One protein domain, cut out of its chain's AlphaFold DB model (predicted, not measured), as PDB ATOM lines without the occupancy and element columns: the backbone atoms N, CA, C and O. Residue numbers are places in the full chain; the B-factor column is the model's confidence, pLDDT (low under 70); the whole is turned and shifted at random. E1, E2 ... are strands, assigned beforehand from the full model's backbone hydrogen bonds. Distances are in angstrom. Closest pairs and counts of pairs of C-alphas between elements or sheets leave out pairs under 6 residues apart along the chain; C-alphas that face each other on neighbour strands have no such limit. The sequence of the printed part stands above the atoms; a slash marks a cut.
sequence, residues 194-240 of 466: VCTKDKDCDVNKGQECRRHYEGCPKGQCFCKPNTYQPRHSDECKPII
ATOM      1  N   VAL A 194     -22.866  26.251  13.577       76.19
ATOM      2  CA  VAL A 194     -22.305  26.124  12.232       76.19
ATOM      3  C   VAL A 194     -23.330  26.530  11.185       76.19
ATOM      4  O   VAL A 194     -24.411  25.957  11.107       76.19
ATOM      5  N   CYS A 195     -22.952  27.455  10.316       82.69
ATOM      6  CA  CYS A 195     -23.810  27.989   9.268       82.69
ATOM      7  C   CYS A 195     -23.129  27.855   7.905       82.69
ATOM      8  O   CYS A 195     -21.912  27.917   7.792       82.69
ATOM      9  N   THR A 196     -23.874  27.671   6.824       82.94
ATOM     10  CA  THR A 196     -23.329  27.731   5.451       82.94
ATOM     11  C   THR A 196     -23.582  29.084   4.783       82.94
ATOM     12  O   THR A 196     -22.895  29.451   3.823       82.94
ATOM     13  N   LYS A 197     -24.554  29.820   5.327       84.38
ATOM     14  CA  LYS A 197     -25.165  31.061   4.842       84.38
ATOM     15  C   LYS A 197     -25.886  31.739   6.010       84.38
ATOM     16  O   LYS A 197     -26.238  31.069   6.978       84.38
ATOM     17  N   ASP A 198     -26.164  33.033   5.892       81.50
ATOM     18  CA  ASP A 198     -26.751  33.829   6.984       81.50
ATOM     19  C   ASP A 198     -28.087  33.297   7.497       81.50
ATOM     20  O   ASP A 198     -28.367  33.393   8.684       81.50
ATOM     21  N   LYS A 199     -28.891  32.672   6.629       83.69
ATOM     22  CA  LYS A 199     -30.183  32.092   7.026       83.69
ATOM     23  C   LYS A 199     -30.083  30.849   7.912       83.69
ATOM     24  O   LYS A 199     -31.103  30.408   8.423       83.69
ATOM     25  N   ASP A 200     -28.890  30.273   8.053       82.62
ATOM     26  CA  ASP A 200     -28.655  29.182   9.001       82.62
ATOM     27  C   ASP A 200     -28.385  29.726  10.420       82.62
ATOM     28  O   ASP A 200     -28.278  28.951  11.365       82.62
ATOM     29  N   CYS A 201     -28.273  31.052  10.571       87.12
ATOM     30  CA  CYS A 201     -28.172  31.749  11.848       87.12
ATOM     31  C   CYS A 201     -29.513  32.371  12.241       87.12
ATOM     32  O   CYS A 201     -30.365  32.629  11.389       87.12
ATOM     33  N   ASP A 202     -29.691  32.667  13.531       85.62
ATOM     34  CA  ASP A 202     -30.887  33.356  14.012       85.62
ATOM     35  C   ASP A 202     -30.817  34.847  13.635       85.62
ATOM     36  O   ASP A 202     -30.356  35.706  14.393       85.62
ATOM     37  N   VAL A 203     -31.242  35.151  12.405       83.38
ATOM     38  CA  VAL A 203     -31.252  36.514  11.853       83.38
ATOM     39  C   VAL A 203     -32.148  37.434  12.688       83.38
ATOM     40  O   VAL A 203     -31.857  38.625  12.797       83.38
ATOM     41  N   ASN A 204     -33.185  36.886  13.336       84.06
ATOM     42  CA  ASN A 204     -34.082  37.642  14.214       84.06
ATOM     43  C   ASN A 204     -33.375  38.076  15.501       84.06
ATOM     44  O   ASN A 204     -33.657  39.151  16.026       84.06
ATOM     45  N   LYS A 205     -32.393  37.296  15.963       86.94
ATOM     46  CA  LYS A 205     -31.479  37.700  17.038       86.94
ATOM     47  C   LYS A 205     -30.313  38.562  16.551       86.94
ATOM     48  O   LYS A 205     -29.479  38.938  17.353       86.94
ATOM     49  N   GLY A 206     -30.216  38.905  15.266       86.75
ATOM     50  CA  GLY A 206     -29.112  39.725  14.751       86.75
ATOM     51  C   GLY A 206     -27.796  38.967  14.577       86.75
ATOM     52  O   GLY A 206     -26.722  39.573  14.597       86.75
ATOM     53  N   GLN A 207     -27.864  37.647  14.398       90.81
ATOM     54  CA  GLN A 207     -26.708  36.848  14.008       90.81
ATOM     55  C   GLN A 207     -26.470  36.914  12.488       90.81
ATOM     56  O   GLN A 207     -27.399  37.084  11.696       90.81
ATOM     57  N   GLU A 208     -25.217  36.768  12.070       91.19
ATOM     58  CA  GLU A 208     -24.804  36.571  10.681       91.19
ATOM     59  C   GLU A 208     -23.765  35.455  10.576       91.19
ATOM     60  O   GLU A 208     -22.999  35.194  11.510       91.19
ATOM     61  N   CYS A 209     -23.733  34.786   9.428       89.81
ATOM     62  CA  CYS A 209     -22.838  33.674   9.192       89.81
ATOM     63  C   CYS A 209     -21.489  34.175   8.688       89.81
ATOM     64  O   CYS A 209     -21.335  34.520   7.514       89.81
ATOM     65  N   ARG A 210     -20.461  34.141   9.536       85.88
ATOM     66  CA  ARG A 210     -19.095  34.441   9.091       85.88
ATOM     67  C   ARG A 210     -18.300  33.175   8.902       85.88
ATOM     68  O   ARG A 210     -18.120  32.369   9.815       85.88
ATOM     69  N   ARG A 211     -17.728  33.035   7.711       78.44
ATOM     70  CA  ARG A 211     -16.665  32.059   7.488       78.44
ATOM     71  C   ARG A 211     -15.408  32.582   8.159       78.44
ATOM     72  O   ARG A 211     -14.966  33.688   7.874       78.44
ATOM     73  N   HIS A 212     -14.830  31.779   9.045       63.19
ATOM     74  CA  HIS A 212     -13.585  32.149   9.713       63.19
ATOM     75  C   HIS A 212     -12.414  32.347   8.736       63.19
ATOM     76  O   HIS A 212     -11.447  33.010   9.091       63.19
ATOM     77  N   TYR A 213     -12.468  31.741   7.545       63.47
ATOM     78  CA  TYR A 213     -11.438  31.828   6.510       63.47
ATOM     79  C   TYR A 213     -11.981  31.335   5.161       63.47
ATOM     80  O   TYR A 213     -12.934  30.547   5.111       63.47
ATOM     81  N   GLU A 214     -11.354  31.775   4.069       46.41
ATOM     82  CA  GLU A 214     -11.621  31.264   2.723       46.41
ATOM     83  C   GLU A 214     -11.320  29.759   2.646       46.41
ATOM     84  O   GLU A 214     -10.259  29.294   3.064       46.41
ATOM     85  N   GLY A 215     -12.284  28.980   2.145       49.69
ATOM     86  CA  GLY A 215     -12.169  27.525   1.999       49.69
ATOM     87  C   GLY A 215     -12.799  26.686   3.117       49.69
ATOM     88  O   GLY A 215     -12.864  25.466   2.982       49.69
ATOM     89  N   CYS A 216     -13.323  27.289   4.191       60.16
ATOM     90  CA  CYS A 216     -14.146  26.544   5.146       60.16
ATOM     91  C   CYS A 216     -15.562  26.347   4.558       60.16
ATOM     92  O   CYS A 216     -16.227  27.349   4.270       60.16
ATOM     93  N   PRO A 217     -16.056  25.102   4.373       67.81
ATOM     94  CA  PRO A 217     -17.372  24.856   3.767       67.81
ATOM     95  C   PRO A 217     -18.527  25.355   4.643       67.81
ATOM     96  O   PRO A 217     -19.642  25.540   4.159       67.81
ATOM     97  N   LYS A 218     -18.254  25.587   5.930       78.00
ATOM     98  CA  LYS A 218     -19.205  26.107   6.900       78.00
ATOM     99  C   LYS A 218     -18.560  27.243   7.713       78.00
ATOM    100  O   LYS A 218     -17.391  27.151   8.088       78.00
ATOM    101  N   GLY A 219     -19.285  28.334   7.915       81.75
ATOM    102  CA  GLY A 219     -18.981  29.413   8.850       81.75
ATOM    103  C   GLY A 219     -19.586  29.178  10.233       81.75
ATOM    104  O   GLY A 219     -20.106  28.102  10.521       81.75
ATOM    105  N   GLN A 220     -19.496  30.193  11.086       84.38
ATOM    106  CA  GLN A 220     -20.135  30.229  12.399       84.38
ATOM    107  C   GLN A 220     -21.023  31.466  12.515       84.38
ATOM    108  O   GLN A 220     -20.745  32.494  11.888       84.38
ATOM    109  N   CYS A 221     -22.085  31.362  13.305       85.88
ATOM    110  CA  CYS A 221     -22.972  32.483  13.584       85.88
ATOM    111  C   CYS A 221     -22.332  33.437  14.595       85.88
ATOM    112  O   CYS A 221     -22.006  33.037  15.711       85.88
ATOM    113  N   PHE A 222     -22.178  34.704  14.213       85.75
ATOM    114  CA  PHE A 222     -21.708  35.786  15.080       85.75
ATOM    115  C   PHE A 222     -22.767  36.870  15.182       85.75
ATOM    116  O   PHE A 222     -23.500  37.097  14.224       85.75
ATOM    117  N   CYS A 223     -22.807  37.594  16.299       88.00
ATOM    118  CA  CYS A 223     -23.554  38.848  16.346       88.00
ATOM    119  C   CYS A 223     -23.010  39.792  15.273       88.00
ATOM    120  O   CYS A 223     -21.791  39.954  15.158       88.00
ATOM    121  N   LYS A 224     -23.906  40.401  14.492       85.19
ATOM    122  CA  LYS A 224     -23.526  41.405  13.499       85.19
ATOM    123  C   LYS A 224     -22.730  42.508  14.195       85.19
ATOM    124  O   LYS A 224     -23.292  43.206  15.047       85.19
ATOM    125  N   PRO A 225     -21.442  42.700  13.869       72.88
ATOM    126  CA  PRO A 225     -20.659  43.720  14.542       72.88
ATOM    127  C   PRO A 225     -21.271  45.091  14.285       72.88
ATOM    128  O   PRO A 225     -21.877  45.336  13.238       72.88
ATOM    129  N   ASN A 226     -21.109  45.974  15.264       67.12
ATOM    130  CA  ASN A 226     -21.601  47.353  15.276       67.12
ATOM    131  C   ASN A 226     -23.123  47.503  15.401       67.12
ATOM    132  O   ASN A 226     -23.589  48.613  15.618       67.12
ATOM    133  N   THR A 227     -23.899  46.424  15.270       70.38
ATOM    134  CA  THR A 227     -25.363  46.463  15.444       70.38
ATOM    135  C   THR A 227     -25.838  45.572  16.577       70.38
ATOM    136  O   THR A 227     -26.886  45.857  17.140       70.38
ATOM    137  N   TYR A 228     -25.083  44.528  16.937       81.69
ATOM    138  CA  TYR A 228     -25.415  43.619  18.029       81.69
ATOM    139  C   TYR A 228     -24.177  43.264  18.862       81.69
ATOM    140  O   TYR A 228     -23.092  43.054  18.316       81.69
ATOM    141  N   GLN A 229     -24.351  43.143  20.181       81.38
ATOM    142  CA  GLN A 229     -23.315  42.696  21.119       81.38
ATOM    143  C   GLN A 229     -23.640  41.309  21.705       81.38
ATOM    144  O   GLN A 229     -24.803  41.044  22.034       81.38
ATOM    145  N   PRO A 230     -22.646  40.407  21.836       77.94
ATOM    146  CA  PRO A 230     -22.853  39.085  22.420       77.94
ATOM    147  C   PRO A 230     -23.040  39.170  23.939       77.94
ATOM    148  O   PRO A 230     -22.211  39.749  24.642       77.94
ATOM    149  N   ARG A 231     -24.100  38.549  24.467       79.62
ATOM    150  CA  ARG A 231     -24.282  38.312  25.910       79.62
ATOM    151  C   ARG A 231     -23.755  36.925  26.300       79.62
ATOM    152  O   ARG A 231     -23.551  36.075  25.440       79.62
ATOM    153  N   HIS A 232     -23.587  36.669  27.602       66.81
ATOM    154  CA  HIS A 232     -23.077  35.408  28.181       66.81
ATOM    155  C   HIS A 232     -23.842  34.107  27.800       66.81
ATOM    156  O   HIS A 232     -23.489  33.042  28.298       66.81
ATOM    157  N   SER A 233     -24.853  34.158  26.926       57.53
ATOM    158  CA  SER A 233     -25.789  33.064  26.626       57.53
ATOM    159  C   SER A 233     -26.124  32.896  25.130       57.53
ATOM    160  O   SER A 233     -27.264  32.582  24.804       57.53
ATOM    161  N   ASP A 234     -25.180  33.143  24.213       66.69
ATOM    162  CA  ASP A 234     -25.381  33.078  22.742       66.69
ATOM    163  C   ASP A 234     -26.474  34.023  22.189       66.69
ATOM    164  O   ASP A 234     -26.846  33.973  21.012       66.69
ATOM    165  N   GLU A 235     -26.969  34.935  23.028       82.19
ATOM    166  CA  GLU A 235     -27.977  35.924  22.677       82.19
ATOM    167  C   GLU A 235     -27.294  37.217  22.222       82.19
ATOM    168  O   GLU A 235     -26.497  37.823  22.945       82.19
ATOM    169  N   CYS A 236     -27.603  37.632  21.000       84.31
ATOM    170  CA  CYS A 236     -27.132  38.878  20.423       84.31
ATOM    171  C   CYS A 236     -28.157  39.968  20.741       84.31
ATOM    172  O   CYS A 236     -29.311  39.887  20.322       84.31
ATOM    173  N   LYS A 237     -27.754  40.987  21.506       83.12
ATOM    174  CA  LYS A 237     -28.624  42.132  21.801       83.12
ATOM    175  C   LYS A 237     -28.336  43.278  20.843       83.12
ATOM    176  O   LYS A 237     -27.154  43.573  20.660       83.12
ATOM    177  N   PRO A 238     -29.364  43.913  20.251       73.38
ATOM    178  CA  PRO A 238     -29.152  45.092  19.430       73.38
ATOM    179  C   PRO A 238     -28.472  46.166  20.279       73.38
ATOM    180  O   PRO A 238     -28.837  46.366  21.434       73.38
ATOM    181  N   ILE A 239     -27.465  46.812  19.706       68.94
ATOM    182  CA  ILE A 239     -26.832  47.999  20.270       68.94
ATOM    183  C   ILE A 239     -27.795  49.148  19.955       68.94
ATOM    184  O   ILE A 239     -27.917  49.550  18.795       68.94
ATOM    185  N   ILE A 240     -28.548  49.617  20.950       58.84
ATOM    186  CA  ILE A 240     -29.504  50.713  20.788       58.84
ATOM    187  C   ILE A 240     -28.737  52.022  20.965       58.84
ATOM    188  O   ILE A 240     -28.560  52.552  22.065       58.84
TER     189      ILE A 240
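Overview. This is residues 194 to 240 of the 466 residues of an uncharacterized protein of Capitella teleta (UniProt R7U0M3). There is little regular structure: two small hairpins, E1 with E2 and E3 with E4, the second set at the open end of the first. A lead-in with no named element, residues 194 to 206, begins beside E2, where residues 194 to 195 pair with it antiparallel. The 47 printed residues hold no named helix and four strands in chain order, all strand by class though only 15 residues are in them; each sheet is antiparallel. The whole is compact, radius of gyration of the C-alphas 10.6 A, and only just a rod, 34 by 17 by 16 A.

Arrangement. E1, residues 207 to 210, and E2, residues 219 to 223, form a hairpin at 144 degrees; N 208 and O 222 are within hydrogen-bond range, 2.8 A. E3, residues 228 to 230, and E4, residues 236 to 238, form another at 147 degrees, with N 229 and O 237 at 2.9 A. The closest C-alphas of E2 and E4, Cys 223 and Cys 236, are 5.4 A apart.

Along the chain. E1 begins at C-alpha 207 (-26.708, 36.848, 14.008) and spans 9.4 A; E2 spans 12.9 A, E3 6.8 A. E4 spans 6.6 A, ending at C-alpha 238 (-29.152, 45.092, 19.430).

Size, cuts and confidence. The farthest C-alphas, Gly 215 and Ile 240, are 34.5 A apart. The printed part has no cut, and no link between strands is long. Confidence is under 70 at residues 212 to 217, 226, 232 to 234 and 239 to 240.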